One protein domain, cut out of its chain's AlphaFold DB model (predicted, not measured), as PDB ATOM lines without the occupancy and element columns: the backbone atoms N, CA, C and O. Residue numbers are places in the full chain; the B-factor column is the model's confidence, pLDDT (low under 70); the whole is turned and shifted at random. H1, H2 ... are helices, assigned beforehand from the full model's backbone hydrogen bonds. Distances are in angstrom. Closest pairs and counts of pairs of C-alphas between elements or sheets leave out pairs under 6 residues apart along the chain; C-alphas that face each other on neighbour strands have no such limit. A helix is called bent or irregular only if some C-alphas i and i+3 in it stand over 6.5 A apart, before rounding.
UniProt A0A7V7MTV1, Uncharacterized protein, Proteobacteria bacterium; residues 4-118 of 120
ATOM      1  N   THR A   4     138.552 134.565 127.682       81.25
ATOM      2  CA  THR A   4     138.377 133.937 126.360       81.25
ATOM      3  C   THR A   4     136.959 134.082 125.799       81.25
ATOM      4  O   THR A   4     136.784 134.284 124.598       81.25
ATOM      5  N   LEU A   5     135.936 134.032 126.656       85.19
ATOM      6  CA  LEU A   5     134.542 134.215 126.251       85.19
ATOM      7  C   LEU A   5     134.241 135.679 125.916       85.19
ATOM      8  O   LEU A   5     133.511 135.942 124.964       85.19
ATOM      9  N   ILE A   6     134.810 136.627 126.668       85.50
ATOM     10  CA  ILE A   6     134.706 138.060 126.351       85.50
ATOM     11  C   ILE A   6     135.356 138.337 125.001       85.50
ATOM     12  O   ILE A   6     134.706 138.910 124.134       85.50
ATOM     13  N   ARG A   7     136.582 137.847 124.786       88.00
ATOM     14  CA  ARG A   7     137.295 137.988 123.513       88.00
ATOM     15  C   ARG A   7     136.449 137.516 122.327       88.00
ATOM     16  O   ARG A   7     136.263 138.266 121.374       88.00
ATOM     17  N   LYS A   8     135.882 136.307 122.414       87.38
ATOM     18  CA  LYS A   8     135.004 135.760 121.369       87.38
ATOM     19  C   LYS A   8     133.793 136.660 121.111       87.38
ATOM     20  O   LYS A   8     133.515 136.983 119.965       87.38
ATOM     21  N   ARG A   9     133.114 137.117 122.167       90.19
ATOM     22  CA  ARG A   9     131.962 138.023 122.033       90.19
ATOM     23  C   ARG A   9     132.331 139.344 121.364       90.19
ATOM     24  O   ARG A   9     131.506 139.876 120.633       90.19
ATOM     25  N   ILE A  10     133.530 139.874 121.618       89.62
ATOM     26  CA  ILE A  10     133.995 141.099 120.956       89.62
ATOM     27  C   ILE A  10     134.193 140.831 119.463       89.62
ATOM     28  O   ILE A  10     133.662 141.575 118.648       89.62
ATOM     29  N   LEU A  11     134.883 139.746 119.102       88.12
ATOM     30  CA  LEU A  11     135.081 139.357 117.702       88.12
ATOM     31  C   LEU A  11     133.748 139.173 116.960       88.12
ATOM     32  O   LEU A  11     133.577 139.714 115.870       88.12
ATOM     33  N   ASP A  12     132.786 138.485 117.577       89.44
ATOM     34  CA  ASP A  12     131.444 138.309 117.015       89.44
ATOM     35  C   ASP A  12     130.724 139.666 116.862       89.44
ATOM     36  O   ASP A  12     130.106 139.940 115.832       89.44
ATOM     37  N   ALA A  13     130.843 140.562 117.851       91.62
ATOM     38  CA  ALA A  13     130.229 141.887 117.806       91.62
ATOM     39  C   ALA A  13     130.791 142.773 116.683       91.62
ATOM     40  O   ALA A  13     130.055 143.612 116.162       91.62
ATOM     41  N   LEU A  14     132.053 142.588 116.286       89.50
ATOM     42  CA  LEU A  14     132.702 143.371 115.231       89.50
ATOM     43  C   LEU A  14     132.186 143.056 113.819       89.50
ATOM     44  O   LEU A  14     132.360 143.872 112.919       89.50
ATOM     45  N   GLN A  15     131.478 141.943 113.610       88.94
ATOM     46  CA  GLN A  15     130.942 141.588 112.288       88.94
ATOM     47  C   GLN A  15     129.963 142.640 111.743       88.94
ATOM     48  O   GLN A  15     130.029 143.018 110.570       88.94
ATOM     49  N   TYR A  16     129.074 143.150 112.600       89.56
ATOM     50  CA  TYR A  16     128.089 144.165 112.227       89.56
ATOM     51  C   TYR A  16     128.735 145.485 111.759       89.56
ATOM     52  O   TYR A  16     128.506 145.858 110.605       89.56
ATOM     53  N   PRO A  17     129.563 146.184 112.565       88.25
ATOM     54  CA  PRO A  17     130.184 147.441 112.153       88.25
ATOM     55  C   PRO A  17     131.107 147.257 110.947       88.25
ATOM     56  O   PRO A  17     131.071 148.101 110.061       88.25
ATOM     57  N   THR A  18     131.830 146.135 110.823       85.00
ATOM     58  CA  THR A  18     132.617 145.836 109.613       85.00
ATOM     59  C   THR A  18     131.748 145.818 108.360       85.00
ATOM     60  O   THR A  18     132.115 146.407 107.343       85.00
ATOM     61  N   SER A  19     130.566 145.200 108.426       85.69
ATOM     62  CA  SER A  19     129.642 145.169 107.288       85.69
ATOM     63  C   SER A  19     129.068 146.547 106.936       85.69
ATOM     64  O   SER A  19     128.826 146.817 105.761       85.69
ATOM     65  N   ILE A  20     128.846 147.412 107.933       86.69
ATOM     66  CA  ILE A  20     128.325 148.771 107.739       86.69
ATOM     67  C   ILE A  20     129.409 149.669 107.155       86.69
ATOM     68  O   ILE A  20     129.199 150.256 106.099       86.69
ATOM     69  N   ILE A  21     130.581 149.710 107.790       82.75
ATOM     70  CA  ILE A  21     131.708 150.536 107.360       82.75
ATOM     71  C   ILE A  21     132.097 150.166 105.923       82.75
ATOM     72  O   ILE A  21     132.215 151.044 105.079       82.75
ATOM     73  N   ARG A  22     132.171 148.869 105.583       78.44
ATOM     74  CA  ARG A  22     132.443 148.420 104.205       78.44
ATOM     75  C   ARG A  22     131.444 148.958 103.175       78.44
ATOM     76  O   ARG A  22     131.834 149.213 102.044       78.44
ATOM     77  N   LYS A  23     130.165 149.093 103.537       79.75
ATOM     78  CA  LYS A  23     129.125 149.622 102.637       79.75
ATOM     79  C   LYS A  23     129.167 151.143 102.510       79.75
ATOM     80  O   LYS A  23     128.653 151.667 101.529       79.75
ATOM     81  N   GLU A  24     129.700 151.829 103.516       78.38
ATOM     82  CA  GLU A  24     129.647 153.289 103.634       78.38
ATOM     83  C   GLU A  24     130.949 153.976 103.224       78.38
ATOM     84  O   GLU A  24     130.929 155.169 102.926       78.38
ATOM     85  N   ILE A  25     132.066 153.245 103.145       71.75
ATOM     86  CA  ILE A  25     133.290 153.773 102.541       71.75
ATOM     87  C   ILE A  25     133.062 153.998 101.048       71.75
ATOM     88  O   ILE A  25     132.807 153.068 100.281       71.75
ATOM     89  N   ASP A  26     133.230 155.252 100.638       65.69
ATOM     90  CA  ASP A  26     133.294 155.618  99.235       65.69
ATOM     91  C   ASP A  26     134.645 155.190  98.641       65.69
ATOM     92  O   ASP A  26     135.674 155.848  98.804       65.69
ATOM     93  N   VAL A  27     134.638 154.054  97.946       65.44
ATOM     94  CA  VAL A  27     135.810 153.514  97.243       65.44
ATOM     95  C   VAL A  27     135.937 154.022  95.805       65.44
ATOM     96  O   VAL A  27     136.822 153.559  95.088       65.44
ATOM     97  N   SER A  28     135.095 154.963  95.358       63.25
ATOM     98  CA  SER A  28     135.095 155.460  93.971       63.25
ATOM     99  C   SER A  28     136.441 156.045  93.533       63.25
ATOM    100  O   SER A  28     136.800 155.982  92.359       63.25
ATOM    101  N   THR A  29     137.212 156.570  94.487       59.28
ATOM    102  CA  THR A  29     138.551 157.134  94.267       59.28
ATOM    103  C   THR A  29     139.682 156.188  94.688       59.28
ATOM    104  O   THR A  29     140.861 156.514  94.529       59.28
ATOM    105  N   CYS A  30     139.356 154.996  95.201       61.41
ATOM    106  CA  CYS A  30     140.337 154.014  95.643       61.41
ATOM    107  C   CYS A  30     140.851 153.189  94.456       61.41
ATOM    108  O   CYS A  30     140.108 152.411  93.858       61.41
ATOM    109  N   LYS A  31     142.157 153.273  94.173       61.84
ATOM    110  CA  LYS A  31     142.815 152.478  93.117       61.84
ATOM    111  C   LYS A  31     142.695 150.961  93.313       61.84
ATOM    112  O   LYS A  31     142.771 150.226  92.335       61.84
ATOM    113  N   HIS A  32     142.480 150.504  94.548       62.50
ATOM    114  CA  HIS A  32     142.339 149.084  94.898       62.50
ATOM    115  C   HIS A  32     140.889 148.673  95.214       62.50
ATOM    116  O   HIS A  32     140.647 147.562  95.693       62.50
ATOM    117  N   GLY A  33     139.911 149.562  94.994       62.44
ATOM    118  CA  GLY A  33     138.495 149.271  95.235       62.44
ATOM    119  C   GLY A  33     138.176 148.866  96.681       62.44
ATOM    120  O   GLY A  33     137.301 148.034  96.897       62.44
ATOM    121  N   GLY A  34     138.918 149.400  97.658       59.81
ATOM    122  CA  GLY A  34     138.755 149.079  99.080       59.81
ATOM    123  C   GLY A  34     139.437 147.788  99.549       59.81
ATOM    124  O   GLY A  34     139.176 147.360 100.670       59.81
ATOM    125  N   ASN A  35     140.297 147.170  98.732       58.66
ATOM    126  CA  ASN A  35     141.030 145.951  99.094       58.66
ATOM    127  C   ASN A  35     142.512 146.234  99.373       58.66
ATOM    128  O   ASN A  35     143.115 147.122  98.771       58.66
ATOM    129  N   PHE A  36     143.116 145.443 100.262       56.94
ATOM    130  CA  PHE A  36     144.560 145.458 100.496       56.94
ATOM    131  C   PHE A  36     145.298 144.712  99.371       56.94
ATOM    132  O   PHE A  36     144.969 143.562  99.084       56.94
ATOM    133  N   HIS A  37     146.316 145.336  98.763       54.97
ATOM    134  CA  HIS A  37     147.179 144.702  97.759       54.97
ATOM    135  C   HIS A  37     148.611 144.583  98.293       54.97
ATOM    136  O   HIS A  37     149.242 145.574  98.655       54.97
ATOM    137  N   ARG A  38     149.125 143.351  98.383       50.03
ATOM    138  CA  ARG A  38     150.392 143.044  99.074       50.03
ATOM    139  C   ARG A  38     151.638 143.460  98.287       50.03
ATOM    140  O   ARG A  38     152.685 143.676  98.887       50.03
ATOM    141  N   GLU A  39     151.523 143.546  96.965       51.06
ATOM    142  CA  GLU A  39     152.634 143.854  96.052       51.06
ATOM    143  C   GLU A  39     153.047 145.329  96.087       51.06
ATOM    144  O   GLU A  39     154.192 145.636  95.773       51.06
ATOM    145  N   ASP A  40     152.163 146.221  96.541       52.59
ATOM    146  CA  ASP A  40     152.454 147.655  96.594       52.59
ATOM    147  C   ASP A  40     153.164 148.088  97.884       52.59
ATOM    148  O   ASP A  40     153.656 149.209  97.930       52.59
ATOM    149  N   ALA A  41     153.258 147.216  98.907       47.56
ATOM    150  CA  ALA A  41     153.892 147.406 100.233       47.56
ATOM    151  C   ALA A  41     153.501 148.674 101.033       47.56
ATOM    152  O   ALA A  41     153.758 148.758 102.231       47.56
ATOM    153  N   GLU A  42     152.817 149.616 100.405       45.16
ATOM    154  CA  GLU A  42     152.350 150.881 100.914       45.16
ATOM    155  C   GLU A  42     150.954 151.098 100.338       45.16
ATOM    156  O   GLU A  42     150.708 150.946  99.141       45.16
ATOM    157  N   CYS A  43     150.011 151.477 101.195       48.81
ATOM    158  CA  CYS A  43     148.794 152.107 100.715       48.81
ATOM    159  C   CYS A  43     149.218 153.464 100.136       48.81
ATOM    160  O   CYS A  43     149.360 154.438 100.871       48.81
ATOM    161  N   ILE A  44     149.530 153.501  98.839       45.41
ATOM    162  CA  ILE A  44     150.073 154.677  98.155       45.41
ATOM    163  C   ILE A  44     149.033 155.800  98.240       45.41
ATOM    164  O   ILE A  44     148.010 155.758  97.559       45.41
ATOM    165  N   THR A  45     149.274 156.749  99.148       44.09
ATOM    166  CA  THR A  45     148.508 157.977  99.429       44.09
ATOM    167  C   THR A  45     147.028 157.912  99.023       44.09
ATOM    168  O   THR A  45     146.597 158.505  98.034       44.09
ATOM    169  N   CYS A  46     146.227 157.199  99.809       52.00
ATOM    170  CA  CYS A  46     144.781 157.389  99.821       52.00
ATOM    171  C   CYS A  46     144.463 158.470 100.870       52.00
ATOM    172  O   CYS A  46     145.170 158.577 101.873       52.00
ATOM    173  N   TYR A  47     143.425 159.285 100.657       52.97
ATOM    174  CA  TYR A  47     142.847 160.160 101.689       52.97
ATOM    175  C   TYR A  47     142.153 159.268 102.737       52.97
ATOM    176  O   TYR A  47     140.932 159.266 102.862       52.97
ATOM    177  N   GLN A  48     142.923 158.396 103.394       54.44
ATOM    178  CA  GLN A  48     142.408 157.340 104.248       54.44
ATOM    179  C   GLN A  48     141.683 157.997 105.408       54.44
ATOM    180  O   GLN A  48     142.288 158.584 106.302       54.44
ATOM    181  N   THR A  49     140.358 157.935 105.365       63.59
ATOM    182  CA  THR A  49     139.567 158.237 106.541       63.59
ATOM    183  C   THR A  49     139.846 157.134 107.577       63.59
ATOM    184  O   THR A  49     140.205 156.009 107.194       63.59
ATOM    185  N   PRO A  50     139.717 157.413 108.887       69.75
ATOM    186  CA  PRO A  50     139.994 156.437 109.946       69.75
ATOM    187  C   PRO A  50     139.301 155.074 109.750       69.75
ATOM    188  O   PRO A  50     139.819 154.036 110.154       69.75
ATOM    189  N   GLU A  51     138.151 155.064 109.079       69.44
ATOM    190  CA  GLU A  51     137.360 153.892 108.715       69.44
ATOM    191  C   GLU A  51     138.069 152.948 107.737       69.44
ATOM    192  O   GLU A  51     137.977 151.729 107.886       69.44
ATOM    193  N   CYS A  52     138.777 153.490 106.741       67.38
ATOM    194  CA  CYS A  52     139.474 152.688 105.738       67.38
ATOM    195  C   CYS A  52     140.668 151.958 106.352       67.38
ATOM    196  O   CYS A  52     140.868 150.771 106.096       67.38
ATOM    197  N   GLU A  53     141.436 152.638 107.206       68.62
ATOM    198  CA  GLU A  53     142.522 151.989 107.941       68.62
ATOM    199  C   GLU A  53     141.993 150.943 108.927       68.62
ATOM    200  O   GLU A  53     142.597 149.884 109.106       68.62
ATOM    201  N   TRP A  54     140.865 151.238 109.582       73.56
ATOM    202  CA  TRP A  54     140.210 150.302 110.484       73.56
ATOM    203  C   TRP A  54     139.770 149.041 109.736       73.56
ATOM    204  O   TRP A  54     140.124 147.941 110.155       73.56
ATOM    205  N   LEU A  55     139.102 149.168 108.584       71.06
ATOM    206  CA  LEU A  55     138.735 148.007 107.773       71.06
ATOM    207  C   LEU A  55     139.954 147.201 107.345       71.06
ATOM    208  O   LEU A  55     139.940 146.000 107.535       71.06
ATOM    209  N   VAL A  56     141.018 147.814 106.820       64.62
ATOM    210  CA  VAL A  56     142.201 147.052 106.371       64.62
ATOM    211  C   VAL A  56     142.849 146.275 107.522       64.62
ATOM    212  O   VAL A  56     143.287 145.140 107.337       64.62
ATOM    213  N   ARG A  57     142.872 146.842 108.734       65.75
ATOM    214  CA  ARG A  57     143.358 146.142 109.936       65.75
ATOM    215  C   ARG A  57     142.434 145.005 110.390       65.75
ATOM    216  O   ARG A  57     142.892 144.103 111.095       65.75
ATOM    217  N   HIS A  58     141.161 145.037 109.998       64.31
ATOM    218  CA  HIS A  58     140.110 144.157 110.514       64.31
ATOM    219  C   HIS A  58     139.376 143.333 109.444       64.31
ATOM    220  O   HIS A  58     138.436 142.615 109.783       64.31
ATOM    221  N   ASP A  59     139.807 143.394 108.180       61.53
ATOM    222  CA  ASP A  59     139.204 142.653 107.079       61.53
ATOM    223  C   ASP A  59     139.561 141.162 107.140       61.53
ATOM    224  O   ASP A  59     140.662 140.767 107.540       61.53
ATOM    225  N   ASN A  60     138.576 140.333 106.810       54.50
ATOM    226  CA  ASN A  60     138.483 138.939 107.230       54.50
ATOM    227  C   ASN A  60     139.479 138.017 106.515       54.50
ATOM    228  O   ASN A  60     139.373 137.799 105.314       54.50
ATOM    229  N   ASP A  61     140.415 137.461 107.293       47.25
ATOM    230  CA  ASP A  61     140.573 136.002 107.500       47.25
ATOM    231  C   ASP A  61     141.855 135.651 108.282       47.25
ATOM    232  O   ASP A  61     142.076 134.497 108.643       47.25
ATOM    233  N   THR A  62     142.713 136.631 108.598       46.28
ATOM    234  CA  THR A  62     144.031 136.336 109.202       46.28
ATOM    235  C   THR A  62     144.462 137.224 110.373       46.28
ATOM    236  O   THR A  62     145.260 136.761 111.185       46.28
ATOM    237  N   ASN A  63     143.939 138.448 110.537       49.75
ATOM    238  CA  ASN A  63     144.543 139.420 111.469       49.75
ATOM    239  C   ASN A  63     143.845 139.604 112.829       49.75
ATOM    240  O   ASN A  63     144.505 139.963 113.803       49.75
ATOM    241  N   THR A  64     142.545 139.323 112.968       51.50
ATOM    242  CA  THR A  64     141.850 139.477 114.267       51.50
ATOM    243  C   THR A  64     142.288 138.445 115.314       51.50
ATOM    244  O   THR A  64     142.173 138.678 116.520       51.50
ATOM    245  N   THR A  65     142.879 137.332 114.876       53.94
ATOM    246  CA  THR A  65     143.504 136.314 115.734       53.94
ATOM    247  C   THR A  65     144.795 136.812 116.397       53.94
ATOM    248  O   THR A  65     145.204 136.247 117.408       53.94
ATOM    249  N   VAL A  66     145.409 137.884 115.876       64.00
ATOM    250  CA  VAL A  66     146.707 138.422 116.331       64.00
ATOM    251  C   VAL A  66     146.547 139.611 117.287       64.00
ATOM    252  O   VAL A  66     147.496 139.960 117.981       64.00
ATOM    253  N   LEU A  67     145.354 140.215 117.367       73.12
ATOM    254  CA  LEU A  67     145.130 141.372 118.238       73.12
ATOM    255  C   LEU A  67     145.297 140.980 119.702       73.12
ATOM    256  O   LEU A  67     144.622 140.060 120.172       73.12
ATOM    257  N   ASP A  68     146.124 141.703 120.444       84.31
ATOM    258  CA  ASP A  68     146.100 141.601 121.899       84.31
ATOM    259  C   ASP A  68     144.772 142.151 122.457       84.31
ATOM    260  O   ASP A  68     143.938 142.714 121.739       84.31
ATOM    261  N   ASP A  69     144.522 141.941 123.748       83.25
ATOM    262  CA  ASP A  69     143.250 142.347 124.346       83.25
ATOM    263  C   ASP A  69     143.054 143.868 124.336       83.25
ATOM    264  O   ASP A  69     141.928 144.334 124.180       83.25
ATOM    265  N   SER A  70     144.131 144.652 124.451       84.25
ATOM    266  CA  SER A  70     144.048 146.114 124.419       84.25
ATOM    267  C   SER A  70     143.673 146.621 123.027       84.25
ATOM    268  O   SER A  70     142.793 147.472 122.892       84.25
ATOM    269  N   GLN A  71     144.265 146.029 121.990       84.19
ATOM    270  CA  GLN A  71     143.954 146.317 120.597       84.19
ATOM    271  C   GLN A  71     142.518 145.918 120.274       84.19
ATOM    272  O   GLN A  71     141.786 146.698 119.676       84.19
ATOM    273  N   LEU A  72     142.077 144.744 120.730       85.75
ATOM    274  CA  LEU A  72     140.711 144.280 120.507       85.75
ATOM    275  C   LEU A  72     139.667 145.187 121.185       85.75
ATOM    276  O   LEU A  72     138.607 145.450 120.610       85.75
ATOM    277  N   LEU A  73     139.965 145.700 122.382       89.44
ATOM    278  CA  LEU A  73     139.113 146.676 123.065       89.44
ATOM    279  C   LEU A  73     139.079 148.019 122.341       89.44
ATOM    280  O   LEU A  73     137.998 148.583 122.171       89.44
ATOM    281  N   ALA A  74     140.231 148.509 121.882       88.25
ATOM    282  CA  ALA A  74     140.309 149.731 121.089       88.25
ATOM    283  C   ALA A  74     139.511 149.601 119.780       88.25
ATOM    284  O   ALA A  74     138.773 150.512 119.409       88.25
ATOM    285  N   THR A  75     139.579 148.439 119.123       88.31
ATOM    286  CA  THR A  75     138.787 148.126 117.930       88.31
ATOM    287  C   THR A  75     137.285 148.164 118.214       88.31
ATOM    288  O   THR A  75     136.538 148.751 117.430       88.31
ATOM    289  N   LEU A  76     136.832 147.579 119.331       91.62
ATOM    290  CA  LEU A  76     135.422 147.628 119.730       91.62
ATOM    291  C   LEU A  76     134.964 149.050 120.069       91.62
ATOM    292  O   LEU A  76     133.864 149.435 119.677       91.62
ATOM    293  N   GLN A  77     135.797 149.822 120.769       93.31
ATOM    294  CA  GLN A  77     135.517 151.221 121.092       93.31
ATOM    295  C   GLN A  77     135.333 152.044 119.813       93.31
ATOM    296  O   GLN A  77     134.287 152.666 119.644       93.31
ATOM    297  N   PHE A  78     136.279 151.956 118.871       90.62
ATOM    298  CA  PHE A  78     136.189 152.651 117.585       90.62
ATOM    299  C   PHE A  78     134.904 152.294 116.828       90.62
ATOM    300  O   PHE A  78     134.178 153.174 116.368       90.62
ATOM    301  N   ALA A  79     134.585 151.001 116.731       90.81
ATOM    302  CA  ALA A  79     133.366 150.549 116.070       90.81
ATOM    303  C   ALA A  79     132.096 151.075 116.763       90.81
ATOM    304  O   ALA A  79     131.126 151.445 116.099       90.81
ATOM    305  N   GLY A  80     132.103 151.113 118.098       94.00
ATOM    306  CA  GLY A  80     131.035 151.690 118.907       94.00
ATOM    307  C   GLY A  80     130.817 153.170 118.603       94.00
ATOM    308  O   GLY A  80     129.681 153.577 118.347       94.00
ATOM    309  N   ASP A  81     131.898 153.949 118.572       93.00
ATOM    310  CA  ASP A  81     131.868 155.387 118.293       93.00
ATOM    311  C   ASP A  81     131.388 155.681 116.870       93.00
ATOM    312  O   ASP A  81     130.531 156.546 116.671       93.00
ATOM    313  N   TYR A  82     131.856 154.906 115.888       91.19
ATOM    314  CA  TYR A  82     131.424 155.026 114.498       91.19
ATOM    315  C   TYR A  82     129.912 154.810 114.349       91.19
ATOM    316  O   TYR A  82     129.193 155.653 113.805       91.19
ATOM    317  N   ILE A  83     129.394 153.698 114.883       93.12
ATOM    318  CA  ILE A  83     127.959 153.408 114.810       93.12
ATOM    319  C   ILE A  83     127.154 154.448 115.594       93.12
ATOM    320  O   ILE A  83     126.085 154.851 115.135       93.12
ATOM    321  N   HIS A  84     127.649 154.933 116.732       93.69
ATOM    322  CA  HIS A  84     126.982 155.992 117.487       93.69
ATOM    323  C   HIS A  84     126.860 157.296 116.687       93.69
ATOM    324  O   HIS A  84     125.776 157.884 116.621       93.69
ATOM    325  N   ALA A  85     127.948 157.729 116.044       91.06
ATOM    326  CA  ALA A  85     127.962 158.914 115.195       91.06
ATOM    327  C   ALA A  85     126.969 158.770 114.033       91.06
ATOM    328  O   ALA A  85     126.130 159.645 113.808       91.06
ATOM    329  N   ARG A  86     126.974 157.614 113.365       91.00
ATOM    330  CA  ARG A  86     126.029 157.278 112.297       91.00
ATOM    331  C   ARG A  86     124.567 157.330 112.754       91.00
ATOM    332  O   ARG A  86     123.731 157.936 112.087       91.00
ATOM    333  N   LEU A  87     124.248 156.719 113.895       91.75
ATOM    334  CA  LEU A  87     122.899 156.743 114.474       91.75
ATOM    335  C   LEU A  87     122.464 158.170 114.841       91.75
ATOM    336  O   LEU A  87     121.303 158.532 114.645       91.75
ATOM    337  N   SER A  88     123.403 158.988 115.322       89.88
ATOM    338  CA  SER A  88     123.162 160.395 115.654       89.88
ATOM    339  C   SER A  88     122.814 161.217 114.408       89.88
ATOM    340  O   SER A  88     121.857 161.989 114.434       89.88
ATOM    341  N   LEU A  89     123.512 160.996 113.287       89.75
ATOM    342  CA  LEU A  89     123.188 161.623 111.995       89.75
ATOM    343  C   LEU A  89     121.793 161.225 111.489       89.75
ATOM    344  O   LEU A  89     121.086 162.041 110.900       89.75
ATOM    345  N   GLN A  90     121.364 159.995 111.779       90.12
ATOM    346  CA  GLN A  90     120.019 159.496 111.477       90.12
ATOM    347  C   GLN A  90     118.955 159.968 112.485       90.12
ATOM    348  O   GLN A  90     117.782 159.636 112.331       90.12
ATOM    349  N   ARG A  91     119.336 160.764 113.496       91.50
ATOM    350  CA  ARG A  91     118.469 161.261 114.581       91.50
ATOM    351  C   ARG A  91     117.806 160.148 115.393       91.50
ATOM    352  O   ARG A  91     116.695 160.310 115.892       91.50
ATOM    353  N   HIS A  92     118.478 159.009 115.527       88.94
ATOM    354  CA  HIS A  92     118.018 157.957 116.423       88.94
ATOM    355  C   HIS A  92     118.295 158.347 117.875       88.94
ATOM    356  O   HIS A  92     119.303 158.981 118.177       88.94
ATOM    357  N   THR A  93     117.436 157.889 118.784       89.88
ATOM    358  CA  THR A  93     117.688 157.899 120.230       89.88
ATOM    359  C   THR A  93     118.129 156.490 120.639       89.88
ATOM    360  O   THR A  93     117.279 155.599 120.753       89.88
ATOM    361  N   PRO A  94     119.439 156.222 120.820       86.50
ATOM    362  CA  PRO A  94     119.937 154.860 120.985       86.50
ATOM    363  C   PRO A  94     119.515 154.178 122.282       86.50
ATOM    364  O   PRO A  94     119.745 152.984 122.407       86.50
ATOM    365  N   THR A  95     118.913 154.870 123.246       87.12
ATOM    366  CA  THR A  95     118.351 154.253 124.459       87.12
ATOM    367  C   THR A  95     117.030 153.542 124.179       87.12
ATOM    368  O   THR A  95     116.832 152.428 124.657       87.12
ATOM    369  N   ASP A  96     116.186 154.117 123.320       89.38
ATOM    370  CA  ASP A  96     114.780 153.706 123.164       89.38
ATOM    371  C   ASP A  96     114.470 153.119 121.782       89.38
ATOM    372  O   ASP A  96     113.471 152.428 121.585       89.38
ATOM    373  N   CYS A  97     115.341 153.352 120.798       91.75
ATOM    374  CA  CYS A  97     115.126 152.860 119.447       91.75
ATOM    375  C   CYS A  97     115.330 151.330 119.371       91.75
ATOM    376  O   CYS A  97     116.389 150.818 119.771       91.75
ATOM    377  N   PRO A  98     114.369 150.576 118.807       93.81
ATOM    378  CA  PRO A  98     114.482 149.133 118.681       93.81
ATOM    379  C   PRO A  98     115.242 148.701 117.424       93.81
ATOM    380  O   PRO A  98     115.324 147.503 117.201       93.81
ATOM    381  N   CYS A  99     115.776 149.599 116.586       94.12
ATOM    382  CA  CYS A  99     116.449 149.190 115.350       94.12
ATOM    383  C   CYS A  99     117.722 148.367 115.619       94.12
ATOM    384  O   CYS A  99     118.292 148.397 116.713       94.12
ATOM    385  N   GLU A 100     118.185 147.640 114.602       94.19
ATOM    386  CA  GLU A 100     119.373 146.790 114.697       94.19
ATOM    387  C   GLU A 100     120.616 147.560 115.156       94.19
ATOM    388  O   GLU A 100     121.246 147.149 116.125       94.19
ATOM    389  N   GLY A 101     120.904 148.720 114.553       92.62
ATOM    390  CA  GLY A 101     122.063 149.535 114.923       92.62
ATOM    391  C   GLY A 101     122.029 150.025 116.370       92.62
ATOM    392  O   GLY A 101     123.035 149.939 117.067       92.62
ATOM    393  N   CYS A 102     120.870 150.475 116.864       95.00
ATOM    394  CA  CYS A 102     120.733 150.908 118.256       95.00
ATOM    395  C   CYS A 102     120.834 149.730 119.237       95.00
ATOM    396  O   CYS A 102     121.478 149.862 120.277       95.00
ATOM    397  N   ARG A 103     120.254 148.564 118.910       96.31
ATOM    398  CA  ARG A 103     120.413 147.339 119.719       96.31
ATOM    399  C   ARG A 103     121.864 146.876 119.766       96.31
ATOM    400  O   ARG A 103     122.346 146.515 120.840       96.31
ATOM    401  N   TRP A 104     122.539 146.891 118.619       96.44
ATOM    402  CA  TRP A 104     123.948 146.542 118.526       96.44
ATOM    403  C   TRP A 104     124.787 147.490 119.380       96.44
ATOM    404  O   TRP A 104     125.536 147.018 120.227       96.44
ATOM    405  N   TRP A 105     124.589 148.805 119.240       96.69
ATOM    406  CA  TRP A 105     125.360 149.807 119.975       96.69
ATOM    407  C   TRP A 105     125.227 149.626 121.488       96.69
ATOM    408  O   TRP A 105     126.240 149.498 122.168       96.69
ATOM    409  N   ARG A 106     123.997 149.486 122.011       95.88
ATOM    410  CA  ARG A 106     123.770 149.210 123.443       95.88
ATOM    411  C   ARG A 106     124.519 147.955 123.907       95.88
ATOM    412  O   ARG A 106     125.220 147.981 124.915       95.88
ATOM    413  N   SER A 107     124.410 146.873 123.136       95.00
ATOM    414  CA  SER A 107     125.056 145.593 123.455       95.00
ATOM    415  C   SER A 107     126.588 145.691 123.426       95.00
ATOM    416  O   SER A 107     127.258 145.105 124.278       95.00
ATOM    417  N   ALA A 108     127.145 146.437 122.469       94.69
ATOM    418  CA  ALA A 108     128.577 146.673 122.326       94.69
ATOM    419  C   ALA A 108     129.122 147.553 123.461       94.69
ATOM    420  O   ALA A 108     130.153 147.218 124.043       94.69
ATOM    421  N   SER A 109     128.409 148.617 123.843       94.19
ATOM    422  CA  SER A 109     128.768 149.467 124.985       94.19
ATOM    423  C   SER A 109     128.764 148.687 126.304       94.19
ATOM    424  O   SER A 109     129.671 148.843 127.122       94.19
ATOM    425  N   ASP A 110     127.786 147.804 126.510       94.31
ATOM    426  CA  ASP A 110     127.748 146.919 127.679       94.31
ATOM    427  C   ASP A 110     128.914 145.932 127.692       94.31
ATOM    428  O   ASP A 110     129.544 145.725 128.732       94.31
ATOM    429  N   LEU A 111     129.220 145.337 126.538       93.19
ATOM    430  CA  LEU A 111     130.342 144.418 126.387       93.19
ATOM    431  C   LEU A 111     131.683 145.111 126.654       93.19
ATOM    432  O   LEU A 111     132.530 144.542 127.339       93.19
ATOM    433  N   LEU A 112     131.856 146.341 126.171       92.25
ATOM    434  CA  LEU A 112     133.069 147.122 126.381       92.25
ATOM    435  C   LEU A 112     133.280 147.454 127.864       92.25
ATOM    436  O   LEU A 112     134.368 147.219 128.390       92.25
ATOM    437  N   ARG A 113     132.223 147.889 128.567       92.44
ATOM    438  CA  ARG A 113     132.264 148.111 130.025       92.44
ATOM    439  C   ARG A 113     132.615 146.838 130.792       92.44
ATOM    440  O   ARG A 113     133.435 146.873 131.705       92.44
ATOM    441  N   GLN A 114     132.013 145.706 130.417       90.06
ATOM    442  CA  GLN A 114     132.315 144.407 131.030       90.06
ATOM    443  C   GLN A 114     133.778 144.019 130.827       90.06
ATOM    444  O   GLN A 114     134.402 143.510 131.751       90.06
ATOM    445  N   ALA A 115     134.317 144.250 129.632       86.81
ATOM    446  CA  ALA A 115     135.669 143.851 129.291       86.81
ATOM    447  C   ALA A 115     136.739 144.737 129.950       86.81
ATOM    448  O   ALA A 115     137.759 144.216 130.388       86.81
ATOM    449  N   GLN A 116     136.476 146.036 130.117       85.88
ATOM    450  CA  GLN A 116     137.335 146.952 130.881       85.88
ATOM    451  C   GLN A 116     137.355 146.643 132.389       85.88
ATOM    452  O   GLN A 116     138.321 146.964 133.072       85.88
ATOM    453  N   ALA A 117     136.298 146.015 132.911       83.75
ATOM    454  CA  ALA A 117     136.197 145.627 134.316       83.75
ATOM    455  C   ALA A 117     136.896 144.292 134.646       83.75
ATOM    456  O   ALA A 117     136.959 143.914 135.817       83.75
ATOM    457  N   VAL A 118     137.395 143.553 133.647       72.94
ATOM    458  CA  VAL A 118     138.149 142.313 133.877       72.94
ATOM    459  C   VAL A 118     139.629 142.650 134.083       72.94
ATOM    460  O   VAL A 118     140.242 143.200 133.170       72.94
TER     461      VAL A 118
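Overview. This is residues 4 to 118 of the 120 residues of an uncharacterized protein of Proteobacteria bacterium (UniProt A0A7V7MTV1). Three helices, H1, H3 and H4, pack together in a bundle, their centres making a triangle, and a short fourth helix, H2, packs on residues 18 to 22 of H1. From the far end of H1 a long loop, residues 25 to 49, swings out and folds back to H2; its residues 37 to 42 stick out and stand free. The printed part has 115 residues with four named helices, in the order H1, H2, H3, H4, and no named strand; its class is all helix. It is compact, with a radius of gyration of the C-alphas of 15.1 A, yet flat in outline, spanning 44 by 35 by 17 A.

Arrangement. Begin with H1, residues 4 to 24, the hub, which touches the three other helices. Near residue 17 it has a kink of 27 degrees; it is neither bent nor irregular, but only just: C-alphas 13 and 16 are 6.4 A apart. With residues 18 to 22 alone it touches H2, residues 50 to 58, at a steep tilt of 50 degrees, opposite ways; their closest C-alphas are those of Ile 21 and Glu 51, 6.7 A apart. Look next at Pro 17 and Ala 79, whose C-alphas, 5.9 A apart, are the closest of H1 and H3, residues 69 to 89; these two helices touch and run the same way at a steep tilt of 40 degrees. H2 and H3 are close but not clearly touching, their closest C-alphas, of Trp 54 and Thr 75, 7.9 A apart. H3 and H4, residues 100 to 116, form a helical hairpin: they touch and run opposite ways at a shallow tilt of 31 degrees, closest at the C-alphas of Gly 80 and Trp 105, 6.1 A apart. H4 also touches H1, closest at the C-alphas of Ile 6 and Ala 115, 6.6 A apart, opposite ways at a tilt of 38 degrees, only just steep. H2 and H4 are apart. In H2, H3 and H4 every O i to N i+4 pair is within hydrogen-bond range; in H1, 14 of 17 are.

Along the chain. Find C-alpha 4 at (138.377, 133.937, 126.360); from there H1 runs 31.1 A to C-alpha 24. H2 begins at C-alpha 50, at (139.994, 156.437, 109.946), and is 12.3 A long. H3 runs 30.4 A from Asp 69 to Leu 89. H4 runs 24.2 A from Glu 100 to Gln 116, whose C-alpha is at (137.335, 146.952, 130.881).

Size, cuts and confidence. The two C-alphas farthest apart are those of Glu 39 and Asp 96, 47.6 A. The printed part has no cut. The link from H1 to H2 is long, with 25 residues. In the B-factor column, the model's pLDDT is under 70 at residues 26 to 53 and 56 to 66; its mean over the printed part is 77.9.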